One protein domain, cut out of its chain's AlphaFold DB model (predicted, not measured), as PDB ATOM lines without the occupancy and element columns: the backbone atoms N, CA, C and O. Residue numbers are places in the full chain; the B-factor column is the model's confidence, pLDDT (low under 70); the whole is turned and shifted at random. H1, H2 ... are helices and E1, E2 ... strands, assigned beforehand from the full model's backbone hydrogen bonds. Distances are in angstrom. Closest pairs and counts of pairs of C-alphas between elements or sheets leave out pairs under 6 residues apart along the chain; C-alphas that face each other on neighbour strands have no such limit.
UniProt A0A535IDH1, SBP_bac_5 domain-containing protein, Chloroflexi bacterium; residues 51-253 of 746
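Overview. This is residues 51 to 253 of the 746 residues of the protein "SBP_bac_5 domain-containing protein" of Chloroflexi bacterium (UniProt A0A535IDH1). Two four-stranded sheets stand at opposite ends of the longest axis, E1 E10 E9 E8 at one end and E4 E5 E7 E6 at the other, each with one helix packed on its inward face, H1 and H2 respectively. Between these two ends lie mostly loops, residues 183 to 187 among them, with the small hairpin E2 and E3 and the short helices H3, H4 and H5 nearer the second sheet than the first. The 203 printed residues hold five named helices and ten named strands in the order E1 H1 E2 E3 E4 E5 H2 H3 E6 E7 H4 H5 E8 E9 E10; the first sheet is mixed, the second antiparallel. The class is mixed, helices and strands, though under half of the residues are in named elements. The whole is compact, with a radius of gyration of the C-alphas of 16.2 A and spans of 49 by 35 by 34 A.

Along the chain. Find C-alpha 51 at (133.624, 224.494, 201.270); there E1 begins, residues 51 to 55. Go on to H1, residues 70 to 79, 14.8 A long. Next come the short strands E2, residues 84 to 86, and E3, residues 92 to 94, then E4, residues 97 to 103, 16.7 A, and E5, residues 108 to 113, 16.2 A. Look for H2 from C-alpha 127 at (165.818, 215.272, 203.715) to residue 138, 16.4 A. H3, residues 145 to 151, leads to E6, residues 154 to 161, the longest strand at 19.7 A, and E7, residues 164 to 169, 16.9 A. After H4, residues 176 to 179, and H5, residues 190 to 193, you reach E8, residues 211 to 216, 14.3 A, and E9, residues 222 to 226, 13.6 A. E10, residues 247 to 252, 16.9 A, ends at C-alpha 252, (131.124, 211.709, 207.013).

Arrangement. Start with E1, an edge strand parallel to E10 at 17 degrees, with N 53 and O 249 at 2.8 A. E8, E9 and E10 form a meander, each strand the antiparallel neighbour of the one before; look at N 212 and O 225, 2.8 A, and N 224 and O 248, 2.8 A. H1 is on this sheet at a height of 8.8 A, making two layers, a helix on one face of a sheet; its closest C-alphas to E8 are those of Ile 79 and Phe 211, 5.3 A. The hairpin E2 and E3 has N 93 and O 85 at 2.8 A. In the other sheet, order E4 E5 E7 E6, find N 98 and O 112 at 2.8 A, N 111 and O 165 at 2.8 A, and N 158 and O 166 at 2.9 A. H2 is on it at a height of 9.3 A, over E7 and E6, again two layers. E5, H2 H3 and E6 make a split strand-helix-strand unit, two strands running the same way with E7 between them, its crossover right-handed. H2 and H3, a helical hairpin, only just touch, with 3 pairs of C-alphas within 8 A, the closest Leu 138 and Val 148 at 6.0 A. H5 touches H2, the C-alphas of Pro 190 and Ala 129 being 4.9 A apart, and H4 touches H3, those of Gln 179 and Leu 150 being 6.2 A apart. H1 and H2 are apart. Every O i to N i+4 pair is within hydrogen-bond range in H2, but 4 of 6 in H1 and 2 of 3 in H3; H4 and H5 are too short for such a pair.

Size, cuts and confidence. The C-alphas farthest apart, those of Asp 104 and Asp 219, are 50.6 A from each other. The printed part has no cut. The long links are E1 to H1, E5 to H2, H5 to E8 and, with 20 residues, E9 to E10. The mean pLDDT of the printed part is 94.0, and no printed residue of this model is under 70.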
ATOM      1  N   LEU A  51     134.150 225.698 201.915       96.44
ATOM      2  CA  LEU A  51     133.624 224.494 201.270       96.44
ATOM      3  C   LEU A  51     133.205 223.485 202.343       96.44
ATOM      4  O   LEU A  51     134.037 223.049 203.135       96.44
ATOM      5  N   THR A  52     131.936 223.095 202.354       96.69
ATOM      6  CA  THR A  52     131.415 221.948 203.107       96.69
ATOM      7  C   THR A  52     131.276 220.744 202.171       96.69
ATOM      8  O   THR A  52     130.586 220.823 201.152       96.69
ATOM      9  N   TRP A  53     131.975 219.652 202.496       96.62
ATOM     10  CA  TRP A  53     131.981 218.394 201.748       96.62
ATOM     11  C   TRP A  53     131.393 217.273 202.613       96.62
ATOM     12  O   TRP A  53     131.969 216.889 203.635       96.62
ATOM     13  N   GLY A  54     130.246 216.737 202.189       96.44
ATOM     14  CA  GLY A  54     129.674 215.512 202.745       96.44
ATOM     15  C   GLY A  54     130.259 214.288 202.044       96.44
ATOM     16  O   GLY A  54     129.994 214.090 200.862       96.44
ATOM     17  N   GLN A  55     131.046 213.484 202.752       94.38
ATOM     18  CA  GLN A  55     131.711 212.288 202.222       94.38
ATOM     19  C   GLN A  55     130.903 211.021 202.531       94.38
ATOM     20  O   GLN A  55     130.362 210.877 203.629       94.38
ATOM     21  N   TRP A  56     130.839 210.083 201.588       92.00
ATOM     22  CA  TRP A  56     130.177 208.780 201.754       92.00
ATOM     23  C   TRP A  56     130.862 207.836 202.753       92.00
ATOM     24  O   TRP A  56     130.216 206.937 203.291       92.00
ATOM     25  N   ASP A  57     132.167 207.997 202.961       87.31
ATOM     26  CA  ASP A  57     132.989 207.108 203.780       87.31
ATOM     27  C   ASP A  57     133.183 207.682 205.191       87.31
ATOM     28  O   ASP A  57     133.001 208.878 205.445       87.31
ATOM     29  N   LYS A  58     133.548 206.823 206.140       86.38
ATOM     30  CA  LYS A  58     133.843 207.243 207.507       86.38
ATOM     31  C   LYS A  58     135.220 207.895 207.559       86.38
ATOM     32  O   LYS A  58     136.211 207.328 207.115       86.38
ATOM     33  N   ILE A  59     135.292 209.053 208.210       86.19
ATOM     34  CA  ILE A  59     136.558 209.594 208.704       86.19
ATOM     35  C   ILE A  59     136.891 208.789 209.965       86.19
ATOM     36  O   ILE A  59     136.440 209.127 211.060       86.19
ATOM     37  N   ASP A  60     137.596 207.670 209.819       77.94
ATOM     38  CA  ASP A  60     138.003 206.837 210.950       77.94
ATOM     39  C   ASP A  60     139.102 207.550 211.753       77.94
ATOM     40  O   ASP A  60     138.866 208.037 212.864       77.94
ATOM     41  N   LEU A  61     140.263 207.725 211.135       86.38
ATOM     42  CA  LEU A  61     141.468 208.315 211.697       86.38
ATOM     43  C   LEU A  61     142.201 209.115 210.608       86.38
ATOM     44  O   LEU A  61     142.092 208.806 209.427       86.38
ATOM     45  N   ILE A  62     142.921 210.170 210.994       87.88
ATOM     46  CA  ILE A  62     143.495 211.144 210.041       87.88
ATOM     47  C   ILE A  62     144.950 210.793 209.662       87.88
ATOM     48  O   ILE A  62     145.476 211.286 208.667       87.88
ATOM     49  N   ASP A  63     145.591 209.894 210.416       93.69
ATOM     50  CA  ASP A  63     146.973 209.463 210.193       93.69
ATOM     51  C   ASP A  63     147.137 208.731 208.842       93.69
ATOM     52  O   ASP A  63     146.614 207.620 208.674       93.69
ATOM     53  N   PRO A  64     147.897 209.299 207.885       89.19
ATOM     54  CA  PRO A  64     148.067 208.718 206.555       89.19
ATOM     55  C   PRO A  64     148.770 207.356 206.579       89.19
ATOM     56  O   PRO A  64     148.578 206.567 205.660       89.19
ATOM     57  N   ALA A  65     149.570 207.053 207.605       93.00
ATOM     58  CA  ALA A  65     150.282 205.781 207.696       93.00
ATOM     59  C   ALA A  65     149.366 204.607 208.095       93.00
ATOM     60  O   ALA A  65     149.771 203.449 207.987       93.00
ATOM     61  N   LEU A  66     148.155 204.898 208.585       92.75
ATOM     62  CA  LEU A  66     147.263 203.921 209.211       92.75
ATOM     63  C   LEU A  66     145.884 203.823 208.557       92.75
ATOM     64  O   LEU A  66     145.324 202.727 208.517       92.75
ATOM     65  N   THR A  67     145.327 204.926 208.049       87.31
ATOM     66  CA  THR A  67     144.025 204.867 207.372       87.31
ATOM     67  C   THR A  67     144.182 204.282 205.973       87.31
ATOM     68  O   THR A  67     145.205 204.441 205.308       87.31
ATOM     69  N   THR A  68     143.134 203.610 205.510       80.75
ATOM     70  CA  THR A  68     142.968 203.230 204.098       80.75
ATOM     71  C   THR A  68     141.638 203.723 203.525       80.75
ATOM     72  O   THR A  68     141.327 203.438 202.368       80.75
ATOM     73  N   GLY A  69     140.870 204.486 204.317       83.06
ATOM     74  CA  GLY A  69     139.590 205.058 203.919       83.06
ATOM     75  C   GLY A  69     139.748 206.123 202.834       83.06
ATOM     76  O   GLY A  69     140.770 206.812 202.737       83.06
ATOM     77  N   ALA A  70     138.718 206.276 202.008       82.81
ATOM     78  CA  ALA A  70     138.689 207.300 200.973       82.81
ATOM     79  C   ALA A  70     138.594 208.695 201.604       82.81
ATOM     80  O   ALA A  70     139.389 209.575 201.273       82.81
ATOM     81  N   ALA A  71     137.690 208.863 202.577       88.88
ATOM     82  CA  ALA A  71     137.412 210.160 203.190       88.88
ATOM     83  C   ALA A  71     138.630 210.753 203.919       88.88
ATOM     84  O   ALA A  71     138.984 211.918 203.720       88.88
ATOM     85  N   ALA A  72     139.316 209.934 204.722       89.31
ATOM     86  CA  ALA A  72     140.540 210.328 205.413       89.31
ATOM     87  C   ALA A  72     141.705 210.588 204.438       89.31
ATOM     88  O   ALA A  72     142.473 211.531 204.626       89.31
ATOM     89  N   GLY A  73     141.795 209.820 203.348       90.25
ATOM     90  CA  GLY A  73     142.769 210.048 202.280       90.25
ATOM     91  C   GLY A  73     142.569 211.360 201.515       90.25
ATOM     92  O   GLY A  73     143.545 212.007 201.135       90.25
ATOM     93  N   GLU A  74     141.322 211.778 201.290       90.00
ATOM     94  CA  GLU A  74     140.978 213.075 200.686       90.00
ATOM     95  C   GLU A  74     141.319 214.247 201.627       90.00
ATOM     96  O   GLU A  74     141.830 215.274 201.173       90.00
ATOM     97  N   ILE A  75     141.142 214.076 202.944       94.31
ATOM     98  CA  ILE A  75     141.607 215.032 203.966       94.31
ATOM     99  C   ILE A  75     143.141 215.134 203.950       94.31
ATOM    100  O   ILE A  75     143.683 216.233 203.831       94.31
ATOM    101  N   ALA A  76     143.850 214.002 204.013       94.00
ATOM    102  CA  ALA A  76     145.312 213.962 204.071       94.00
ATOM    103  C   ALA A  76     145.980 214.643 202.858       94.00
ATOM    104  O   ALA A  76     146.945 215.384 203.033       94.00
ATOM    105  N   GLN A  77     145.422 214.485 201.648       92.44
ATOM    106  CA  GLN A  77     145.904 215.145 200.416       92.44
ATOM    107  C   GLN A  77     145.823 216.679 200.445       92.44
ATOM    108  O   GLN A  77     146.514 217.340 199.675       92.44
ATOM    109  N   ASN A  78     144.990 217.262 201.311       94.75
ATOM    110  CA  ASN A  78     144.924 218.714 201.483       94.75
ATOM    111  C   ASN A  78     145.964 219.234 202.493       94.75
ATOM    112  O   ASN A  78     146.304 220.417 202.452       94.75
ATOM    113  N   ILE A  79     146.474 218.360 203.368       97.75
ATOM    114  CA  ILE A  79     147.388 218.690 204.473       97.75
ATOM    115  C   ILE A  79     148.849 218.394 204.115       97.75
ATOM    116  O   ILE A  79     149.745 219.133 204.520       97.75
ATOM    117  N   LEU A  80     149.107 217.327 203.358       97.56
ATOM    118  CA  LEU A  80     150.442 216.773 203.137       97.56
ATOM    119  C   LEU A  80     150.756 216.715 201.638       97.56
ATOM    120  O   LEU A  80     150.045 216.042 200.891       97.56
ATOM    121  N   ASP A  81     151.842 217.359 201.201       97.38
ATOM    122  CA  ASP A  81     152.407 217.072 199.879       97.38
ATOM    123  C   ASP A  81     153.278 215.797 199.940       97.38
ATOM    124  O   ASP A  81     153.803 215.406 200.989       97.38
ATOM    125  N   THR A  82     153.464 215.162 198.785       97.62
ATOM    126  CA  THR A  82     154.300 213.972 198.570       97.62
ATOM    127  C   THR A  82     155.539 214.308 197.727       97.62
ATOM    128  O   THR A  82     155.649 215.395 197.153       97.62
ATOM    129  N   LEU A  83     156.515 213.391 197.636       98.25
ATOM    130  CA  LEU A  83     157.746 213.621 196.855       98.25
ATOM    131  C   LEU A  83     157.467 213.887 195.367       98.25
ATOM    132  O   LEU A  83     158.099 214.750 194.761       98.25
ATOM    133  N   ILE A  84     156.487 213.195 194.796       96.44
ATOM    134  CA  ILE A  84     156.052 213.325 193.401       96.44
ATOM    135  C   ILE A  84     154.527 213.295 193.339       96.44
ATOM    136  O   ILE A  84     153.887 212.692 194.196       96.44
ATOM    137  N   VAL A  85     153.943 213.845 192.278       92.81
ATOM    138  CA  VAL A  85     152.562 213.519 191.888       92.81
ATOM    139  C   VAL A  85     152.580 212.723 190.592       92.81
ATOM    140  O   VAL A  85     153.411 212.980 189.724       92.81
ATOM    141  N   LEU A  86     151.668 211.767 190.434       85.81
ATOM    142  CA  LEU A  86     151.407 211.191 189.115       85.81
ATOM    143  C   LEU A  86     150.373 212.044 188.377       85.81
ATOM    144  O   LEU A  86     149.483 212.629 188.998       85.81
ATOM    145  N   ASP A  87     150.440 212.065 187.049       80.62
ATOM    146  CA  ASP A  87     149.226 212.220 186.250       80.62
ATOM    147  C   ASP A  87     148.546 210.852 186.040       80.62
ATOM    148  O   ASP A  87     149.076 209.798 186.394       80.62
ATOM    149  N   GLY A  88     147.352 210.841 185.452       72.06
ATOM    150  CA  GLY A  88     146.641 209.598 185.136       72.06
ATOM    151  C   GLY A  88     147.163 208.808 183.923       72.06
ATOM    152  O   GLY A  88     146.428 207.947 183.450       72.06
ATOM    153  N   ASP A  89     148.342 209.109 183.354       71.69
ATOM    154  CA  ASP A  89     149.123 208.120 182.574       71.69
ATOM    155  C   ASP A  89     150.051 207.308 183.499       71.69
ATOM    156  O   ASP A  89     150.779 206.440 183.034       71.69
ATOM    157  N   GLN A  90     150.030 207.589 184.809       75.25
ATOM    158  CA  GLN A  90     151.035 207.187 185.795       75.25
ATOM    159  C   GLN A  90     152.433 207.766 185.541       75.25
ATOM    160  O   GLN A  90     153.426 207.279 186.098       75.25
ATOM    161  N   LYS A  91     152.529 208.860 184.772       83.75
ATOM    162  CA  LYS A  91     153.790 209.578 184.620       83.75
ATOM    163  C   LYS A  91     154.082 210.386 185.892       83.75
ATOM    164  O   LYS A  91     153.231 211.179 186.299       83.75
ATOM    165  N   PRO A  92     155.263 210.228 186.520       89.31
ATOM    166  CA  PRO A  92     155.660 211.026 187.674       89.31
ATOM    167  C   PRO A  92     156.063 212.450 187.274       89.31
ATOM    168  O   PRO A  92     156.790 212.660 186.301       89.31
ATOM    169  N   HIS A  93     155.618 213.421 188.071       92.69
ATOM    170  CA  HIS A  93     155.911 214.850 187.952       92.69
ATOM    171  C   HIS A  93     156.448 215.411 189.282       92.69
ATOM    172  O   HIS A  93     156.044 214.939 190.350       92.69
ATOM    173  N   PRO A  94     157.317 216.440 189.244       96.00
ATOM    174  CA  PRO A  94     157.855 217.091 190.439       96.00
ATOM    175  C   PRO A  94     156.797 217.625 191.418       96.00
ATOM    176  O   PRO A  94     155.905 218.385 191.032       96.00
ATOM    177  N   ALA A  95     156.966 217.301 192.701       96.62
ATOM    178  CA  ALA A  95     156.197 217.846 193.823       96.62
ATOM    179  C   ALA A  95     157.163 218.368 194.902       96.62
ATOM    180  O   ALA A  95     157.802 219.393 194.651       96.62
ATOM    181  N   LEU A  96     157.328 217.699 196.051       98.38
ATOM    182  CA  LEU A  96     158.381 218.064 197.017       98.38
ATOM    183  C   LEU A  96     159.796 217.699 196.537       98.38
ATOM    184  O   LEU A  96     160.754 218.354 196.937       98.38
ATOM    185  N   ALA A  97     159.934 216.710 195.650       98.44
ATOM    186  CA  ALA A  97     161.145 216.478 194.872       98.44
ATOM    187  C   ALA A  97     161.079 217.227 193.531       98.44
ATOM    188  O   ALA A  97     160.047 217.236 192.855       98.44
ATOM    189  N   THR A  98     162.194 217.841 193.134       97.44
ATOM    190  CA  THR A  98     162.357 218.555 191.857       97.44
ATOM    191  C   THR A  98     162.895 217.655 190.748       97.44
ATOM    192  O   THR A  98     162.519 217.822 189.588       97.44
ATOM    193  N   LYS A  99     163.766 216.700 191.098       97.00
ATOM    194  CA  LYS A  99     164.412 215.727 190.200       97.00
ATOM    195  C   LYS A  99     164.691 214.426 190.954       97.00
ATOM    196  O   LYS A  99     164.778 214.433 192.182       97.00
ATOM    197  N   TRP A 100     164.892 213.330 190.227       97.56
ATOM    198  CA  TRP A 100     165.326 212.054 190.800       97.56
ATOM    199  C   TRP A 100     166.152 211.222 189.810       97.56
ATOM    200  O   TRP A 100     166.042 211.409 188.597       97.56
ATOM    201  N   THR A 101     166.946 210.286 190.331       96.44
ATOM    202  CA  THR A 101     167.575 209.191 189.573       96.44
ATOM    203  C   THR A 101     167.052 207.845 190.064       96.44
ATOM    204  O   THR A 101     166.663 207.701 191.226       96.44
ATOM    205  N   ILE A 102     167.038 206.859 189.166       94.25
ATOM    206  CA  ILE A 102     166.704 205.463 189.461       94.25
ATOM    207  C   ILE A 102     167.878 204.620 188.969       94.25
ATOM    208  O   ILE A 102     168.273 204.721 187.811       94.25
ATOM    209  N   GLU A 103     168.461 203.833 189.863       93.31
ATOM    210  CA  GLU A 103     169.727 203.128 189.657       93.31
ATOM    211  C   GLU A 103     169.589 201.643 190.048       93.31
ATOM    212  O   GLU A 103     168.600 201.225 190.665       93.31
ATOM    213  N   ASP A 104     170.580 200.832 189.665       89.94
ATOM    214  CA  ASP A 104     170.734 199.428 190.078       89.94
ATOM    215  C   ASP A 104     169.478 198.559 189.859       89.94
ATOM    216  O   ASP A 104     169.054 197.797 190.731       89.94
ATOM    217  N   SER A 105     168.846 198.701 188.687       86.44
ATOM    218  CA  SER A 105     167.576 198.046 188.328       86.44
ATOM    219  C   SER A 105     166.453 198.316 189.340       86.44
ATOM    220  O   SER A 105     165.770 197.402 189.808       86.44
ATOM    221  N   SER A 106     166.256 199.595 189.682       90.06
ATOM    222  CA  SER A 106     165.296 200.063 190.694       90.06
ATOM    223  C   SER A 106     165.579 199.552 192.114       90.06
ATOM    224  O   SER A 106     164.646 199.360 192.896       90.06
ATOM    225  N   LYS A 107     166.850 199.323 192.472       94.25
ATOM    226  CA  LYS A 107     167.262 199.127 193.876       94.25
ATOM    227  C   LYS A 107     167.585 200.432 194.596       94.25
ATOM    228  O   LYS A 107     167.545 200.453 195.821       94.25
ATOM    229  N   LYS A 108     167.923 201.497 193.871       97.25
ATOM    230  CA  LYS A 108     168.364 202.771 194.446       97.25
ATOM    231  C   LYS A 108     167.605 203.925 193.795       97.25
ATOM    232  O   LYS A 108     167.522 204.001 192.571       97.25
ATOM    233  N   PHE A 109     167.051 204.808 194.620       98.25
ATOM    234  CA  PHE A 109     166.315 205.997 194.193       98.25
ATOM    235  C   PHE A 109     166.866 207.219 194.929       98.25
ATOM    236  O   PHE A 109     166.778 207.283 196.155       98.25
ATOM    237  N   THR A 110     167.404 208.188 194.194       98.50
ATOM    238  CA  THR A 110     167.912 209.451 194.756       98.50
ATOM    239  C   THR A 110     166.970 210.578 194.365       98.50
ATOM    240  O   THR A 110     166.707 210.748 193.179       98.50
ATOM    241  N   PHE A 111     166.483 211.370 195.321       98.75
ATOM    242  CA  PHE A 111     165.615 212.526 195.074       98.75
ATOM    243  C   PHE A 111     166.307 213.818 195.508       98.75
ATOM    244  O   PHE A 111     166.757 213.933 196.650       98.75
ATOM    245  N   ALA A 112     166.328 214.803 194.610       98.75
ATOM    246  CA  ALA A 112     166.646 216.189 194.936       98.75
ATOM    247  C   ALA A 112     165.351 216.905 195.340       98.75
ATOM    248  O   ALA A 112     164.368 216.883 194.592       98.75
ATOM    249  N   LEU A 113     165.333 217.512 196.522       98.62
ATOM    250  CA  LEU A 113     164.171 218.193 197.090       98.62
ATOM    251  C   LEU A 113     163.967 219.592 196.482       98.62
ATOM    252  O   LEU A 113     164.675 220.007 195.559       98.62
ATOM    253  N   ARG A 114     162.922 220.283 196.940       97.69
ATOM    254  CA  ARG A 114     162.555 221.638 196.522       97.69
ATOM    255  C   ARG A 114     162.902 222.648 197.611       97.69
ATOM    256  O   ARG A 114     162.372 222.570 198.718       97.69
ATOM    257  N   ASP A 115     163.709 223.639 197.254       96.12
ATOM    258  CA  ASP A 115     164.038 224.765 198.127       96.12
ATOM    259  C   ASP A 115     162.808 225.643 198.425       96.12
ATOM    260  O   ASP A 115     161.876 225.747 197.625       96.12
ATOM    261  N   GLY A 116     162.810 226.307 199.583       95.19
ATOM    262  CA  GLY A 116     161.774 227.278 199.959       95.19
ATOM    263  C   GLY A 116     160.410 226.691 200.354       95.19
ATOM    264  O   GLY A 116     159.465 227.453 200.552       95.19
ATOM    265  N   VAL A 117     160.290 225.366 200.490       98.25
ATOM    266  CA  VAL A 117     159.100 224.715 201.065       98.25
ATOM    267  C   VAL A 117     159.097 224.875 202.586       98.25
ATOM    268  O   VAL A 117     160.088 224.565 203.255       98.25
ATOM    269  N   THR A 118     157.960 225.298 203.141       98.12
ATOM    270  CA  THR A 118     157.731 225.377 204.589       98.12
ATOM    271  C   THR A 118     156.542 224.525 205.024       98.12
ATOM    272  O   THR A 118     155.550 224.379 204.312       98.12
ATOM    273  N   PHE A 119     156.635 223.957 206.221       98.69
ATOM    274  CA  PHE A 119     155.532 223.275 206.881       98.69
ATOM    275  C   PHE A 119     154.586 224.277 207.556       98.69
ATOM    276  O   PHE A 119     154.903 225.451 207.776       98.69
ATOM    277  N   HIS A 120     153.408 223.797 207.949       98.56
ATOM    278  CA  HIS A 120     152.355 224.588 208.588       98.56
ATOM    279  C   HIS A 120     152.776 225.254 209.909       98.56
ATOM    280  O   HIS A 120     152.146 226.239 210.299       98.56
ATOM    281  N   ASP A 121     153.840 224.770 210.552       98.00
ATOM    282  CA  ASP A 121     154.446 225.292 211.788       98.00
ATOM    283  C   ASP A 121     155.710 226.158 211.561       98.00
ATOM    284  O   ASP A 121     156.466 226.442 212.499       98.00
ATOM    285  N   GLY A 122     155.984 226.533 210.308       97.56
ATOM    286  CA  GLY A 122     157.131 227.356 209.922       97.56
ATOM    287  C   GLY A 122     158.492 226.652 209.954       97.56
ATOM    288  O   GLY A 122     159.504 227.327 209.801       97.56
ATOM    289  N   SER A 123     158.564 225.332 210.164       98.12
ATOM    290  CA  SER A 123     159.779 224.569 209.829       98.12
ATOM    291  C   SER A 123     159.961 224.446 208.309       98.12
ATOM    292  O   SER A 123     159.013 224.625 207.543       98.12
ATOM    293  N   THR A 124     161.181 224.169 207.854       97.75
ATOM    294  CA  THR A 124     161.530 223.992 206.435       97.75
ATOM    295  C   THR A 124     161.550 222.518 206.035       97.75
ATOM    296  O   THR A 124     161.804 221.642 206.863       97.75
ATOM    297  N   LEU A 125     161.313 222.235 204.750       98.44
ATOM    298  CA  LEU A 125     161.562 220.908 204.185       98.44
ATOM    299  C   LEU A 125     163.063 220.595 204.197       98.44
ATOM    300  O   LEU A 125     163.856 221.350 203.641       98.44
ATOM    301  N   THR A 126     163.426 219.441 204.754       98.19
ATOM    302  CA  THR A 126     164.755 218.839 204.597       98.19
ATOM    303  C   THR A 126     164.636 217.332 204.374       98.19
ATOM    304  O   THR A 126     163.615 216.706 204.686       98.19
ATOM    305  N   ALA A 127     165.703 216.715 203.877       98.56
ATOM    306  CA  ALA A 127     165.818 215.272 203.715       98.56
ATOM    307  C   ALA A 127     165.678 214.509 205.043       98.56
ATOM    308  O   ALA A 127     165.201 213.375 205.035       98.56
ATOM    309  N   ALA A 128     165.991 215.134 206.185       98.00
ATOM    310  CA  ALA A 128     165.727 214.568 207.507       98.00
ATOM    311  C   ALA A 128     164.219 214.451 207.808       98.00
ATOM    312  O   ALA A 128     163.788 213.434 208.349       98.00
ATOM    313  N   ALA A 129     163.396 215.430 207.404       98.25
ATOM    314  CA  ALA A 129     161.937 215.362 207.555       98.25
ATOM    315  C   ALA A 129     161.311 214.276 206.657       98.25
ATOM    316  O   ALA A 129     160.434 213.524 207.094       98.25
ATOM    317  N   VAL A 130     161.809 214.138 205.419       98.69
ATOM    318  CA  VAL A 130     161.409 213.042 204.518       98.69
ATOM    319  C   VAL A 130     161.798 211.692 205.116       98.69
ATOM    320  O   VAL A 130     160.953 210.809 205.247       98.69
ATOM    321  N   LYS A 131     163.061 211.547 205.528       98.56
ATOM    322  CA  LYS A 131     163.585 210.332 206.146       98.56
ATOM    323  C   LYS A 131     162.766 209.931 207.378       98.56
ATOM    324  O   LYS A 131     162.259 208.815 207.409       98.56
ATOM    325  N   GLY A 132     162.557 210.844 208.329       98.00
ATOM    326  CA  GLY A 132     161.776 210.584 209.542       98.00
ATOM    327  C   GLY A 132     160.313 210.219 209.264       98.00
ATOM    328  O   GLY A 132     159.761 209.353 209.941       98.00
ATOM    329  N   SER A 133     159.697 210.801 208.226       98.12
ATOM    330  CA  SER A 133     158.340 210.432 207.792       98.12
ATOM    331  C   SER A 133     158.264 208.973 207.321       98.12
ATOM    332  O   SER A 133     157.340 208.252 207.696       98.12
ATOM    333  N   PHE A 134     159.248 208.508 206.544       98.38
ATOM    334  CA  PHE A 134     159.307 207.115 206.086       98.38
ATOM    335  C   PHE A 134     159.776 206.142 207.181       98.38
ATOM    336  O   PHE A 134     159.218 205.055 207.293       98.38
ATOM    337  N   GLU A 135     160.742 206.511 208.027       97.62
ATOM    338  CA  GLU A 135     161.167 205.677 209.164       97.62
ATOM    339  C   GLU A 135     160.025 205.466 210.169       97.62
ATOM    340  O   GLU A 135     159.840 204.348 210.646       97.62
ATOM    341  N   ARG A 136     159.181 206.486 210.399       97.25
ATOM    342  CA  ARG A 136     157.933 206.349 211.166       97.25
ATOM    343  C   ARG A 136     156.999 205.291 210.568       97.25
ATOM    344  O   ARG A 136     156.468 204.474 211.312       97.25
ATOM    345  N   ILE A 137     156.795 205.298 209.247       96.75
ATOM    346  CA  ILE A 137     155.958 204.305 208.546       96.75
ATOM    347  C   ILE A 137     156.536 202.889 208.700       96.75
ATOM    348  O   ILE A 137     155.778 201.931 208.842       96.75
ATOM    349  N   LEU A 138     157.864 202.754 208.675       96.81
ATOM    350  CA  LEU A 138     158.566 201.471 208.757       96.81
ATOM    351  C   LEU A 138     158.677 200.899 210.186       96.81
ATOM    352  O   LEU A 138     158.992 199.716 210.315       96.81
ATOM    353  N   ASP A 139     158.407 201.676 211.244       97.06
ATOM    354  CA  ASP A 139     158.440 201.189 212.632       97.06
ATOM    355  C   ASP A 139     157.341 200.128 212.883       97.06
ATOM    356  O   ASP A 139     156.143 200.442 212.836       97.06
ATOM    357  N   PRO A 140     157.697 198.873 213.236       96.00
ATOM    358  CA  PRO A 140     156.722 197.830 213.555       96.00
ATOM    359  C   PRO A 140     155.747 198.198 214.683       96.00
ATOM    360  O   PRO A 140     154.638 197.660 214.723       96.00
ATOM    361  N   LYS A 141     156.114 199.118 215.589       97.25
ATOM    362  CA  LYS A 141     155.241 199.598 216.676       97.25
ATOM    363  C   LYS A 141     154.039 200.384 216.169       97.25
ATOM    364  O   LYS A 141     152.980 200.300 216.788       97.25
ATOM    365  N   LEU A 142     154.182 201.095 215.045       96.31
ATOM    366  CA  LEU A 142     153.077 201.812 214.407       96.31
ATOM    367  C   LEU A 142     152.059 200.840 213.793       96.31
ATOM    368  O   LEU A 142     150.882 201.164 213.712       96.31
ATOM    369  N   LYS A 143     152.481 199.620 213.424       94.81
ATOM    370  CA  LYS A 143     151.636 198.568 212.819       94.81
ATOM    371  C   LYS A 143     151.049 198.949 211.449       94.81
ATOM    372  O   LYS A 143     150.074 198.345 211.006       94.81
ATOM    373  N   ALA A 144     151.694 199.874 210.735       93.19
ATOM    374  CA  ALA A 144     151.343 200.359 209.393       93.19
ATOM    375  C   ALA A 144     151.527 199.318 208.257       93.19
ATOM    376  O   ALA A 144     151.878 199.664 207.130       93.19
ATOM    377  N   GLY A 145     151.310 198.022 208.519       90.62
ATOM    378  CA  GLY A 145     151.723 196.910 207.649       90.62
ATOM    379  C   GLY A 145     151.192 196.974 206.210       90.62
ATOM    380  O   GLY A 145     151.899 196.588 205.279       90.62
ATOM    381  N   ALA A 146     149.990 197.522 206.008       87.50
ATOM    382  CA  ALA A 146     149.437 197.766 204.676       87.50
ATOM    383  C   ALA A 146     150.248 198.812 203.887       87.50
ATOM    384  O   ALA A 146     150.546 198.594 202.713       87.50
ATOM    385  N   VAL A 147     150.655 199.913 204.528       91.69
ATOM    386  CA  VAL A 147     151.481 200.961 203.909       91.69
ATOM    387  C   VAL A 147     152.933 200.501 203.760       91.69
ATOM    388  O   VAL A 147     153.523 200.719 202.706       91.69
ATOM    389  N   VAL A 148     153.489 199.768 204.731       94.25
ATOM    390  CA  VAL A 148     154.824 199.141 204.620       94.25
ATOM    391  C   VAL A 148     154.901 198.205 203.404       94.25
ATOM    392  O   VAL A 148     155.871 198.248 202.648       94.25
ATOM    393  N   SER A 149     153.846 197.432 203.126       88.69
ATOM    394  CA  SER A 149     153.763 196.588 201.924       88.69
ATOM    395  C   SER A 149     153.698 197.370 200.596       88.69
ATOM    396  O   SER A 149     153.921 196.771 199.542       88.69
ATOM    397  N   LEU A 150     153.385 198.670 200.626       90.19
ATOM    398  CA  LEU A 150     153.426 199.586 199.472       90.19
ATOM    399  C   LEU A 150     154.730 200.400 199.418       90.19
ATOM    400  O   LEU A 150     155.160 200.785 198.335       90.19
ATOM    401  N   ALA A 151     155.369 200.644 200.565       92.31
ATOM    402  CA  ALA A 151     156.710 201.217 200.645       92.31
ATOM    403  C   ALA A 151     157.737 200.269 200.008       92.31
ATOM    404  O   ALA A 151     158.643 200.713 199.308       92.31
ATOM    405  N   GLY A 152     157.547 198.961 200.207       91.31
ATOM    406  CA  GLY A 152     158.380 197.907 199.642       91.31
ATOM    407  C   GLY A 152     159.559 197.510 200.537       91.31
ATOM    408  O   GLY A 152     159.637 197.912 201.699       91.31
ATOM    409  N   PRO A 153     160.487 196.688 200.017       93.94
ATOM    410  CA  PRO A 153     161.599 196.114 200.772       93.94
ATOM    411  C   PRO A 153     162.756 197.116 200.934       93.94
ATOM    412  O   PRO A 153     163.881 196.853 200.501       93.94
ATOM    413  N   ILE A 154     162.472 198.273 201.539       97.50
ATOM    414  CA  ILE A 154     163.477 199.284 201.884       97.50
ATOM    415  C   ILE A 154     164.517 198.647 202.822       97.50
ATOM    416  O   ILE A 154     164.193 197.889 203.742       97.50
ATOM    417  N   ASP A 155     165.783 198.935 202.542       97.81
ATOM    418  CA  ASP A 155     166.945 198.526 203.324       97.81
ATOM    419  C   ASP A 155     167.480 199.690 204.155       97.81
ATOM    420  O   ASP A 155     167.587 199.592 205.375       97.81
ATOM    421  N   THR A 156     167.741 200.823 203.499       98.25
ATOM    422  CA  THR A 156     168.242 202.042 204.139       98.25
ATOM    423  C   THR A 156     167.619 203.292 203.527       98.25
ATOM    424  O   THR A 156     167.290 203.335 202.339       98.25
ATOM    425  N   ILE A 157     167.489 204.329 204.357       98.69
ATOM    426  CA  ILE A 157     167.146 205.690 203.940       98.69
ATOM    427  C   ILE A 157     168.248 206.614 204.452       98.69
ATOM    428  O   ILE A 157     168.526 206.651 205.658       98.69
ATOM    429  N   THR A 158     168.896 207.351 203.554       98.56
ATOM    430  CA  THR A 158     169.972 208.287 203.901       98.56
ATOM    431  C   THR A 158     169.652 209.701 203.431       98.56
ATOM    432  O   THR A 158     168.962 209.915 202.436       98.56
ATOM    433  N   ALA A 159     170.147 210.671 204.193       98.12
ATOM    434  CA  ALA A 159     170.020 212.099 203.936       98.12
ATOM    435  C   ALA A 159     171.438 212.700 203.972       98.12
ATOM    436  O   ALA A 159     171.853 213.198 205.016       98.12
ATOM    437  N   PRO A 160     172.242 212.559 202.897       97.75
ATOM    438  CA  PRO A 160     173.635 213.025 202.878       97.75
ATOM    439  C   PRO A 160     173.782 214.555 202.954       97.75
ATOM    440  O   PRO A 160     174.878 215.048 203.196       97.75
ATOM    441  N   ASN A 161     172.702 215.303 202.720       98.06
ATOM    442  CA  ASN A 161     172.570 216.744 202.934       98.06
ATOM    443  C   ASN A 161     171.071 217.101 203.005       98.06
ATOM    444  O   ASN A 161     170.225 216.269 202.673       98.06
ATOM    445  N   ASP A 162     170.732 218.333 203.392       97.75
ATOM    446  CA  ASP A 162     169.336 218.752 203.593       97.75
ATOM    447  C   ASP A 162     168.453 218.694 202.337       97.75
ATOM    448  O   ASP A 162     167.238 218.554 202.470       97.75
ATOM    449  N   SER A 163     169.016 218.761 201.128       98.25
ATOM    450  CA  SER A 163     168.254 218.767 199.870       98.25
ATOM    451  C   SER A 163     168.285 217.440 199.105       98.25
ATOM    452  O   SER A 163     167.691 217.349 198.032       98.25
ATOM    453  N   THR A 164     168.917 216.389 199.642       98.75
ATOM    454  CA  THR A 164     169.064 215.086 198.972       98.75
ATOM    455  C   THR A 164     168.630 213.942 199.883       98.75
ATOM    456  O   THR A 164     169.180 213.773 200.968       98.75
ATOM    457  N   VAL A 165     167.703 213.101 199.418       98.75
ATOM    458  CA  VAL A 165     167.307 211.856 200.103       98.75
ATOM    459  C   VAL A 165     167.499 210.649 199.185       98.75
ATOM    460  O   VAL A 165     167.162 210.703 198.002       98.75
ATOM    461  N   ILE A 166     168.051 209.561 199.723       98.69
ATOM    462  CA  ILE A 166     168.330 208.319 198.991       98.69
ATOM    463  C   ILE A 166     167.606 207.158 199.672       98.69
ATOM    464  O   ILE A 166     167.744 206.958 200.879       98.69
ATOM    465  N   PHE A 167     166.872 206.376 198.884       98.75
ATOM    466  CA  PHE A 167     166.244 205.122 199.295       98.75
ATOM    467  C   PHE A 167     166.968 203.951 198.628       98.75
ATOM    468  O   PHE A 167     167.055 203.899 197.399       98.75
ATOM    469  N   THR A 168     167.443 202.999 199.430       98.50
ATOM    470  CA  THR A 168     168.059 201.748 198.958       98.50
ATOM    471  C   THR A 168     167.161 200.572 199.321       98.50
ATOM    472  O   THR A 168     166.620 200.527 200.425       98.50
ATOM    473  N   PHE A 169     167.015 199.606 198.416       97.19
ATOM    474  CA  PHE A 169     166.132 198.448 198.542       97.19
ATOM    475  C   PHE A 169     166.902 197.125 198.482       97.19
ATOM    476  O   PHE A 169     167.852 196.966 197.713       97.19
ATOM    477  N   LYS A 170     166.422 196.132 199.240       95.38
ATOM    478  CA  LYS A 170     167.011 194.779 199.326       95.38
ATOM    479  C   LYS A 170     166.961 194.042 197.978       95.38
ATOM    480  O   LYS A 170     167.895 193.330 197.604       95.38
ATOM    481  N   GLN A 171     165.909 194.290 197.201       89.00
ATOM    482  CA  GLN A 171     165.746 193.858 195.815       89.00
ATOM    483  C   GLN A 171     165.102 194.971 194.978       89.00
ATOM    484  O   GLN A 171     164.497 195.883 195.536       89.00
ATOM    485  N   GLY A 172     165.226 194.899 193.648       86.62
ATOM    486  CA  GLY A 172     164.673 195.917 192.751       86.62
ATOM    487  C   GLY A 172     163.159 196.062 192.929       86.62
ATOM    488  O   GLY A 172     162.430 195.071 192.870       86.62
ATOM    489  N   TYR A 173     162.690 197.287 193.169       86.56
ATOM    490  CA  TYR A 173     161.289 197.589 193.464       86.56
ATOM    491  C   TYR A 173     160.793 198.790 192.633       86.56
ATOM    492  O   TYR A 173     160.503 199.855 193.184       86.56
ATOM    493  N   PRO A 174     160.656 198.648 191.295       83.62
ATOM    494  CA  PRO A 174     160.208 199.737 190.414       83.62
ATOM    495  C   PRO A 174     158.838 200.303 190.821       83.62
ATOM    496  O   PRO A 174     158.567 201.487 190.633       83.62
ATOM    497  N   ALA A 175     157.997 199.480 191.458       82.94
ATOM    498  CA  ALA A 175     156.694 199.872 191.980       82.94
ATOM    499  C   ALA A 175     156.734 201.041 192.987       82.94
ATOM    500  O   ALA A 175     155.705 201.692 193.145       82.94
ATOM    501  N   PHE A 176     157.879 201.361 193.611       91.19
ATOM    502  CA  PHE A 176     158.020 202.489 194.545       91.19
ATOM    503  C   PHE A 176     157.459 203.801 193.973       91.19
ATOM    504  O   PHE A 176     156.616 204.449 194.595       91.19
ATOM    505  N   MET A 177     157.826 204.130 192.729       88.94
ATOM    506  CA  MET A 177     157.374 205.342 192.027       88.94
ATOM    507  C   MET A 177     155.862 205.354 191.743       88.94
ATOM    508  O   MET A 177     155.276 206.421 191.579       88.94
ATOM    509  N   LEU A 178     155.205 204.189 191.730       83.81
ATOM    510  CA  LEU A 178     153.747 204.069 191.608       83.81
ATOM    511  C   LEU A 178     153.015 204.206 192.955       83.81
ATOM    512  O   LEU A 178     151.785 204.288 192.959       83.81
ATOM    513  N   GLN A 179     153.736 204.228 194.085       88.69
ATOM    514  CA  GLN A 179     153.160 204.319 195.432       88.69
ATOM    515  C   GLN A 179     153.462 205.643 196.144       88.69
ATOM    516  O   GLN A 179     152.549 206.190 196.753       88.69
ATOM    517  N   ILE A 180     154.673 206.207 196.043       93.25
ATOM    518  CA  ILE A 180     155.087 207.385 196.847       93.25
ATOM    519  C   ILE A 180     154.351 208.702 196.549       93.25
ATOM    520  O   ILE A 180     154.516 209.671 197.282       93.25
ATOM    521  N   TRP A 181     153.526 208.755 195.500       90.88
ATOM    522  CA  TRP A 181     152.621 209.885 195.252       90.88
ATOM    523  C   TRP A 181     151.368 209.864 196.140       90.88
ATOM    524  O   TRP A 181     150.676 210.875 196.248       90.88
ATOM    525  N   ARG A 182     151.039 208.703 196.724       90.44
ATOM    526  CA  ARG A 182     149.817 208.471 197.504       90.44
ATOM    527  C   ARG A 182     149.940 209.124 198.874       90.44
ATOM    528  O   ARG A 182     151.015 209.125 199.466       90.44
ATOM    529  N   TYR A 183     148.808 209.574 199.412       90.69
ATOM    530  CA  TYR A 183     148.728 210.282 200.696       90.69
ATOM    531  C   TYR A 183     149.397 209.556 201.872       90.69
ATOM    532  O   TYR A 183     149.904 210.220 202.770       90.69
ATOM    533  N   PHE A 184     149.467 208.220 201.824       93.06
ATOM    534  CA  PHE A 184     150.209 207.377 202.766       93.06
ATOM    535  C   PHE A 184     151.664 207.821 203.004       93.06
ATOM    536  O   PHE A 184     152.203 207.600 204.082       93.06
ATOM    537  N   PHE A 185     152.292 208.434 201.995       96.38
ATOM    538  CA  PHE A 185     153.688 208.883 201.986       96.38
ATOM    539  C   PHE A 185     153.813 210.416 202.021       96.38
ATOM    540  O   PHE A 185     154.829 210.973 201.602       96.38
ATOM    541  N   GLY A 186     152.764 211.106 202.481       96.56
ATOM    542  CA  GLY A 186     152.782 212.547 202.714       96.56
ATOM    543  C   GLY A 186     153.788 212.922 203.804       96.56
ATOM    544  O   GLY A 186     153.861 212.261 204.841       96.56
ATOM    545  N   ILE A 187     154.581 213.968 203.569       98.38
ATOM    546  CA  ILE A 187     155.699 214.319 204.456       98.38
ATOM    547  C   ILE A 187     155.198 215.134 205.654       98.38
ATOM    548  O   ILE A 187     154.552 216.171 205.489       98.38
ATOM    549  N   LEU A 188     155.516 214.667 206.863       98.19
ATOM    550  CA  LEU A 188     155.200 215.336 208.126       98.19
ATOM    551  C   LEU A 188     156.311 216.321 208.519       98.19
ATOM    552  O   LEU A 188     157.488 216.106 208.224       98.19
ATOM    553  N   SER A 189     155.935 217.383 209.234       98.38
ATOM    554  CA  SER A 189     156.885 218.340 209.814       98.38
ATOM    555  C   SER A 189     157.908 217.645 210.727       98.38
ATOM    556  O   SER A 189     157.512 216.820 211.556       98.38
ATOM    557  N   PRO A 190     159.201 218.027 210.682       97.19
ATOM    558  CA  PRO A 190     160.208 217.519 211.611       97.19
ATOM    559  C   PRO A 190     159.913 217.910 213.069       97.19
ATOM    560  O   PRO A 190     160.180 217.116 213.969       97.19
ATOM    561  N   LYS A 191     159.312 219.085 213.323       98.00
ATOM    562  CA  LYS A 191     158.887 219.480 214.681       98.00
ATOM    563  C   LYS A 191     157.740 218.599 215.170       98.00
ATOM    564  O   LYS A 191     157.740 218.193 216.325       98.00
ATOM    565  N   TYR A 192     156.778 218.292 214.297       97.50
ATOM    566  CA  TYR A 192     155.643 217.438 214.646       97.50
ATOM    567  C   TYR A 192     156.080 215.988 214.867       97.50
ATOM    568  O   TYR A 192     155.734 215.405 215.891       97.50
ATOM    569  N   LEU A 193     156.920 215.434 213.986       96.75
ATOM    570  CA  LEU A 193     157.534 214.114 214.170       96.75
ATOM    571  C   LEU A 193     158.257 213.993 215.522       96.75
ATOM    572  O   LEU A 193     158.105 212.973 216.185       96.75
ATOM    573  N   ALA A 194     158.960 215.038 215.975       97.12
ATOM    574  CA  ALA A 194     159.630 215.058 217.279       97.12
ATOM    575  C   ALA A 194     158.676 215.036 218.499       97.12
ATOM    576  O   ALA A 194     159.134 214.800 219.616       97.12
ATOM    577  N   THR A 195     157.366 215.258 218.312       96.88
ATOM    578  CA  THR A 195     156.345 215.090 219.368       96.88
ATOM    579  C   THR A 195     155.780 213.669 219.451       96.88
ATOM    580  O   THR A 195     155.242 213.293 220.491       96.88
ATOM    581  N   LEU A 196     155.918 212.870 218.384       96.12
ATOM    582  CA  LEU A 196     155.368 211.518 218.290       96.12
ATOM    583  C   LEU A 196     156.365 210.481 218.816       96.12
ATOM    584  O   LEU A 196     157.521 210.433 218.397       96.12
ATOM    585  N   LYS A 197     155.910 209.596 219.704       95.81
ATOM    586  CA  LYS A 197     156.702 208.459 220.188       95.81
ATOM    587  C   LYS A 197     156.583 207.267 219.223       95.81
ATOM    588  O   LYS A 197     155.639 207.195 218.436       95.81
ATOM    589  N   PRO A 198     157.506 206.289 219.292       94.44
ATOM    590  CA  PRO A 198     157.440 205.048 218.514       94.44
ATOM    591  C   PRO A 198     156.112 204.283 218.691       94.44
ATOM    592  O   PRO A 198     155.922 203.585 219.688       94.44
ATOM    593  N   GLY A 199     155.208 204.410 217.712       93.19
ATOM    594  CA  GLY A 199     153.856 203.834 217.712       93.19
ATOM    595  C   GLY A 199     152.696 204.835 217.849       93.19
ATOM    596  O   GLY A 199     151.548 204.436 217.654       93.19
ATOM    597  N   ASP A 200     152.964 206.113 218.138       95.62
ATOM    598  CA  ASP A 200     151.930 207.150 218.274       95.62
ATOM    599  C   ASP A 200     151.293 207.502 216.920       95.62
ATOM    600  O   ASP A 200     151.967 207.547 215.886       95.62
ATOM    601  N   GLN A 201     149.989 207.798 216.929       94.88
ATOM    602  CA  GLN A 201     149.216 208.165 215.738       94.88
ATOM    603  C   GLN A 201     149.337 209.660 215.409       94.88
ATOM    604  O   GLN A 201     149.262 210.506 216.296       94.88
ATOM    605  N   ALA A 202     149.433 209.996 214.122       94.12
ATOM    606  CA  ALA A 202     149.396 211.375 213.634       94.12
ATOM    607  C   ALA A 202     147.940 211.874 213.531       94.12
ATOM    608  O   ALA A 202     147.376 211.971 212.441       94.12
ATOM    609  N   THR A 203     147.300 212.135 214.674       92.38
ATOM    610  CA  THR A 203     145.881 212.544 214.754       92.38
ATOM    611  C   THR A 203     145.618 213.977 214.291       92.38
ATOM    612  O   THR A 203     144.511 214.276 213.847       92.38
ATOM    613  N   GLU A 204     146.629 214.843 214.369       94.50
ATOM    614  CA  GLU A 204     146.578 216.268 214.015       94.50
ATOM    615  C   GLU A 204     147.760 216.611 213.087       94.50
ATOM    616  O   GLU A 204     148.677 217.333 213.486       94.50
ATOM    617  N   PRO A 205     147.830 216.023 211.875       95.56
ATOM    618  CA  PRO A 205     149.046 216.043 211.074       95.56
ATOM    619  C   PRO A 205     149.425 217.459 210.628       95.56
ATOM    620  O   PRO A 205     148.618 218.203 210.067       95.56
ATOM    621  N   VAL A 206     150.696 217.800 210.832       98.25
ATOM    622  CA  VAL A 206     151.308 219.062 210.403       98.25
ATOM    623  C   VAL A 206     152.124 218.790 209.143       98.25
ATOM    624  O   VAL A 206     153.122 218.068 209.193       98.25
ATOM    625  N   GLY A 207     151.692 219.349 208.014       97.88
ATOM    626  CA  GLY A 207     152.266 219.085 206.693       97.88
ATOM    627  C   GLY A 207     152.741 220.340 205.971       97.88
ATOM    628  O   GLY A 207     152.890 221.400 206.575       97.88
ATOM    629  N   SER A 208     153.021 220.207 204.677       98.31
ATOM    630  CA  SER A 208     153.360 221.312 203.767       98.31
ATOM    631  C   SER A 208     152.214 221.686 202.820       98.31
ATOM    632  O   SER A 208     152.328 222.660 202.087       98.31
ATOM    633  N   GLY A 209     151.107 220.936 202.830       97.62
ATOM    634  CA  GLY A 209     150.034 221.031 201.843       97.62
ATOM    635  C   GLY A 209     149.247 222.349 201.864       97.62
ATOM    636  O   GLY A 209     149.417 223.183 202.760       97.62
ATOM    637  N   PRO A 210     148.345 222.549 200.888       97.31
ATOM    638  CA  PRO A 210     147.631 223.811 200.694       97.31
ATOM    639  C   PRO A 210     146.721 224.233 201.864       97.31
ATOM    640  O   PRO A 210     146.438 225.427 202.002       97.31
ATOM    641  N   PHE A 211     146.278 223.309 202.724       98.44
ATOM    642  CA  PHE A 211     145.455 223.601 203.901       98.44
ATOM    643  C   PHE A 211     146.055 223.011 205.186       98.44
ATOM    644  O   PHE A 211     146.517 221.877 205.214       98.44
ATOM    645  N   LYS A 212     145.989 223.766 206.283       98.25
ATOM    646  CA  LYS A 212     146.374 223.344 207.634       98.25
ATOM    647  C   LYS A 212     145.223 222.616 208.318       98.25
ATOM    648  O   LYS A 212     144.079 223.057 208.191       98.25
ATOM    649  N   PHE A 213     145.517 221.579 209.102       98.00
ATOM    650  CA  PHE A 213     144.566 221.063 210.092       98.00
ATOM    651  C   PHE A 213     144.217 222.153 211.121       98.00
ATOM    652  O   PHE A 213     145.063 222.983 211.459       98.00
ATOM    653  N   VAL A 214     142.965 222.176 211.591       97.38
ATOM    654  CA  VAL A 214     142.502 223.104 212.640       97.38
ATOM    655  C   VAL A 214     141.818 222.361 213.778       97.38
ATOM    656  O   VAL A 214     142.116 222.629 214.937       97.38
ATOM    657  N   SER A 215     140.878 221.467 213.468       96.25
ATOM    658  CA  SER A 215     140.157 220.698 214.485       96.25
ATOM    659  C   SER A 215     139.389 219.519 213.893       96.25
ATOM    660  O   SER A 215     138.990 219.530 212.725       96.25
ATOM    661  N   ARG A 216     139.108 218.529 214.745       94.94
ATOM    662  CA  ARG A 216     138.038 217.543 214.559       94.94
ATOM    663  C   ARG A 216     136.998 217.774 215.655       94.94
ATOM    664  O   ARG A 216     137.344 217.758 216.833       94.94
ATOM    665  N   SER A 217     135.748 218.033 215.283       93.38
ATOM    666  CA  SER A 217     134.655 218.260 216.238       93.38
ATOM    667  C   SER A 217     134.093 216.950 216.811       93.38
ATOM    668  O   SER A 217     134.375 215.861 216.306       93.38
ATOM    669  N   SER A 218     133.274 217.043 217.864       87.12
ATOM    670  CA  SER A 218     132.644 215.886 218.523       87.12
ATOM    671  C   SER A 218     131.590 215.181 217.659       87.12
ATOM    672  O   SER A 218     131.411 213.974 217.791       87.12
ATOM    673  N   ASP A 219     130.947 215.895 216.730       84.62
ATOM    674  CA  ASP A 219     130.104 215.337 215.662       84.62
ATOM    675  C   ASP A 219     130.919 214.843 214.444       84.62
ATOM    676  O   ASP A 219     130.360 214.392 213.446       84.62
ATOM    677  N   GLY A 220     132.254 214.884 214.533       85.81
ATOM    678  CA  GLY A 220     133.181 214.259 213.592       85.81
ATOM    679  C   GLY A 220     133.592 215.110 212.390       85.81
ATOM    680  O   GLY A 220     134.343 214.609 211.553       85.81
ATOM    681  N   VAL A 221     133.156 216.370 212.295       94.88
ATOM    682  CA  VAL A 221     133.544 217.278 211.206       94.88
ATOM    683  C   VAL A 221     135.010 217.679 211.359       94.88
ATOM    684  O   VAL A 221     135.412 218.264 212.366       94.88
ATOM    685  N   VAL A 222     135.816 217.399 210.336       97.38
ATOM    686  CA  VAL A 222     137.210 217.853 210.255       97.38
ATOM    687  C   VAL A 222     137.253 219.201 209.548       97.38
ATOM    688  O   VAL A 222     136.758 219.336 208.429       97.38
ATOM    689  N   THR A 223     137.848 220.204 210.191       98.19
ATOM    690  CA  THR A 223     138.021 221.552 209.635       98.19
ATOM    691  C   THR A 223     139.485 221.791 209.281       98.19
ATOM    692  O   THR A 223     140.363 221.667 210.137       98.19
ATOM    693  N   LEU A 224     139.734 222.187 208.030       98.56
ATOM    694  CA  LEU A 224     141.023 222.668 207.535       98.56
ATOM    695  C   LEU A 224     140.927 224.152 207.145       98.56
ATOM    696  O   LEU A 224     139.877 224.608 206.688       98.56
ATOM    697  N   LYS A 225     142.027 224.902 207.261       98.50
ATOM    698  CA  LYS A 225     142.120 226.327 206.881       98.50
ATOM    699  C   LYS A 225     143.268 226.561 205.903       98.50
ATOM    700  O   LYS A 225     144.310 225.930 206.020       98.50
ATOM    701  N   ALA A 226     143.095 227.463 204.942       98.38
ATOM    702  CA  ALA A 226     144.096 227.747 203.914       98.38
ATOM    703  C   ALA A 226     145.469 228.122 204.493       98.38
ATOM    704  O   ALA A 226     145.558 228.862 205.476       98.38
ATOM    705  N   PHE A 227     146.541 227.665 203.841       98.31
ATOM    706  CA  PHE A 227     147.910 228.097 204.111       98.31
ATOM    707  C   PHE A 227     148.298 229.238 203.147       98.31
ATOM    708  O   PHE A 227     148.462 228.984 201.952       98.31
ATOM    709  N   PRO A 228     148.448 230.498 203.613       96.88
ATOM    710  CA  PRO A 228     148.727 231.634 202.725       96.88
ATOM    711  C   PRO A 228     150.107 231.597 202.056       96.88
ATOM    712  O   PRO A 228     150.298 232.226 201.017       96.88
ATOM    713  N   ASP A 229     151.063 230.864 202.630       96.44
ATOM    714  CA  ASP A 229     152.443 230.814 202.139       96.44
ATOM    715  C   ASP A 229     152.717 229.693 201.138       96.44
ATOM    716  O   ASP A 229     153.802 229.677 200.557       96.44
ATOM    717  N   TYR A 230     151.745 228.805 200.896       97.94
ATOM    718  CA  TYR A 230     151.857 227.722 199.921       97.94
ATOM    719  C   TYR A 230     152.161 228.288 198.527       97.94
ATOM    720  O   TYR A 230     151.360 229.035 197.963       97.94
ATOM    721  N   LYS A 231     153.339 227.964 197.982       96.44
ATOM    722  CA  LYS A 231     153.869 228.520 196.713       96.44
ATOM    723  C   LYS A 231     154.485 227.454 195.789       96.44
ATOM    724  O   LYS A 231     154.992 227.784 194.721       96.44
ATOM    725  N   TRP A 232     154.458 226.183 196.196       96.19
ATOM    726  CA  TRP A 232     155.163 225.062 195.554       96.19
ATOM    727  C   TRP A 232     154.243 224.059 194.843       96.19
ATOM    728  O   TRP A 232     154.680 222.956 194.515       96.19
ATOM    729  N   GLY A 233     152.992 224.440 194.566       93.06
ATOM    730  CA  GLY A 233     152.006 223.559 193.947       93.06
ATOM    731  C   GLY A 233     152.504 222.929 192.630       93.06
ATOM    732  O   GLY A 233     153.014 223.662 191.764       93.06
ATOM    733  N   PRO A 234     152.365 221.596 192.464       91.00
ATOM    734  CA  PRO A 234     152.782 220.866 191.269       91.00
ATOM    735  C   PRO A 234     152.263 221.456 189.955       91.00
ATOM    736  O   PRO A 234     151.179 222.033 189.883       91.00
ATOM    737  N   GLU A 235     153.021 221.262 188.876       88.81
ATOM    738  CA  GLU A 235     152.712 221.846 187.556       88.81
ATOM    739  C   GLU A 235     151.424 221.281 186.928       88.81
ATOM    740  O   GLU A 235     150.844 221.880 186.024       88.81
ATOM    741  N   THR A 236     150.957 220.139 187.432       85.88
ATOM    742  CA  THR A 236     149.695 219.489 187.062       85.88
ATOM    743  C   THR A 236     148.460 220.213 187.621       85.88
ATOM    744  O   THR A 236     147.349 219.967 187.142       85.88
ATOM    745  N   PHE A 237     148.614 221.105 188.609       85.88
ATOM    746  CA  PHE A 237     147.510 221.805 189.274       85.88
ATOM    747  C   PHE A 237     147.206 223.169 188.624       85.88
ATOM    748  O   PHE A 237     148.105 223.917 188.245       85.88
ATOM    749  N   LYS A 238     145.913 223.535 188.534       86.00
ATOM    750  CA  LYS A 238     145.474 224.843 187.989       86.00
ATOM    751  C   LYS A 238     145.889 226.010 188.893       86.00
ATOM    752  O   LYS A 238     146.284 227.058 188.391       86.00
ATOM    753  N   ASN A 239     145.777 225.830 190.208       88.38
ATOM    754  CA  ASN A 239     146.321 226.748 191.201       88.38
ATOM    755  C   ASN A 239     147.599 226.137 191.782       88.38
ATOM    756  O   ASN A 239     147.575 224.991 192.223       88.38
ATOM    757  N   ARG A 240     148.691 226.904 191.783       91.56
ATOM    758  CA  ARG A 240     150.012 226.473 192.278       91.56
ATOM    759  C   ARG A 240     150.457 227.213 193.546       91.56
ATOM    760  O   ARG A 240     151.528 226.935 194.078       91.56
ATOM    761  N   ALA A 241     149.633 228.147 194.014       93.88
ATOM    762  CA  ALA A 241     149.855 228.941 195.213       93.88
ATOM    763  C   ALA A 241     148.711 228.726 196.223       93.88
ATOM    764  O   ALA A 241     147.888 227.824 196.050       93.88
ATOM    765  N   ALA A 242     148.663 229.550 197.272       94.75
ATOM    766  CA  ALA A 242     147.668 229.513 198.338       94.75
ATOM    767  C   ALA A 242     146.228 229.283 197.832       94.75
ATOM    768  O   ALA A 242     145.856 229.803 196.771       94.75
ATOM    769  N   PRO A 243     145.388 228.542 198.580       94.38
ATOM    770  CA  PRO A 243     144.002 228.302 198.205       94.38
ATOM    771  C   PRO A 243     143.185 229.551 197.868       94.38
ATOM    772  O   PRO A 243     143.446 230.669 198.328       94.38
ATOM    773  N   TRP A 244     142.136 229.312 197.082       94.44
ATOM    774  CA  TRP A 244     141.066 230.279 196.863       94.44
ATOM    775  C   TRP A 244     140.042 230.252 197.998       94.44
ATOM    776  O   TRP A 244     139.612 231.315 198.413       94.44
ATOM    777  N   LEU A 245     139.697 229.073 198.524       95.94
ATOM    778  CA  LEU A 245     138.840 228.904 199.706       95.94
ATOM    779  C   LEU A 245     139.604 229.278 200.984       95.94
ATOM    780  O   LEU A 245     140.778 228.936 201.088       95.94
ATOM    781  N   ASP A 246     138.948 229.881 201.978       97.69
ATOM    782  CA  ASP A 246     139.564 230.114 203.298       97.69
ATOM    783  C   ASP A 246     139.552 228.845 204.160       97.69
ATOM    784  O   ASP A 246     140.477 228.607 204.935       97.69
ATOM    785  N   THR A 247     138.481 228.052 204.053       98.06
ATOM    786  CA  THR A 247     138.188 226.907 204.929       98.06
ATOM    787  C   THR A 247     137.618 225.739 204.121       98.06
ATOM    788  O   THR A 247     136.808 225.945 203.215       98.06
ATOM    789  N   VAL A 248     137.972 224.508 204.492       98.06
ATOM    790  CA  VAL A 248     137.297 223.286 204.027       98.06
ATOM    791  C   VAL A 248     136.827 222.492 205.242       98.06
ATOM    792  O   VAL A 248     137.564 222.344 206.215       98.06
ATOM    793  N   LYS A 249     135.589 222.000 205.202       97.88
ATOM    794  CA  LYS A 249     134.975 221.168 206.236       97.88
ATOM    795  C   LYS A 249     134.552 219.837 205.635       97.88
ATOM    796  O   LYS A 249     133.741 219.818 204.713       97.88
ATOM    797  N   PHE A 250     135.075 218.752 206.183       97.00
ATOM    798  CA  PHE A 250     134.806 217.383 205.761       97.00
ATOM    799  C   PHE A 250     133.903 216.703 206.787       97.00
ATOM    800  O   PHE A 250     134.206 216.725 207.982       97.00
ATOM    801  N   ARG A 251     132.796 216.107 206.340       95.12
ATOM    802  CA  ARG A 251     131.813 215.446 207.207       95.12
ATOM    803  C   ARG A 251     131.421 214.097 206.623       95.12
ATOM    804  O   ARG A 251     130.874 214.041 205.528       95.12
ATOM    805  N   ALA A 252     131.630 213.025 207.380       94.25
ATOM    806  CA  ALA A 252     131.124 211.709 207.013       94.25
ATOM    807  C   ALA A 252     129.585 211.691 207.092       94.25
ATOM    808  O   ALA A 252     129.008 211.887 208.162       94.25
ATOM    809  N   ILE A 253     128.922 211.447 205.962       95.00
ATOM    810  CA  ILE A 253     127.475 211.237 205.843       95.00
ATOM    811  C   ILE A 253     127.282 209.976 205.002       95.00
ATOM    812  O   ILE A 253     127.085 210.037 203.789       95.00
TER     813      ILE A 253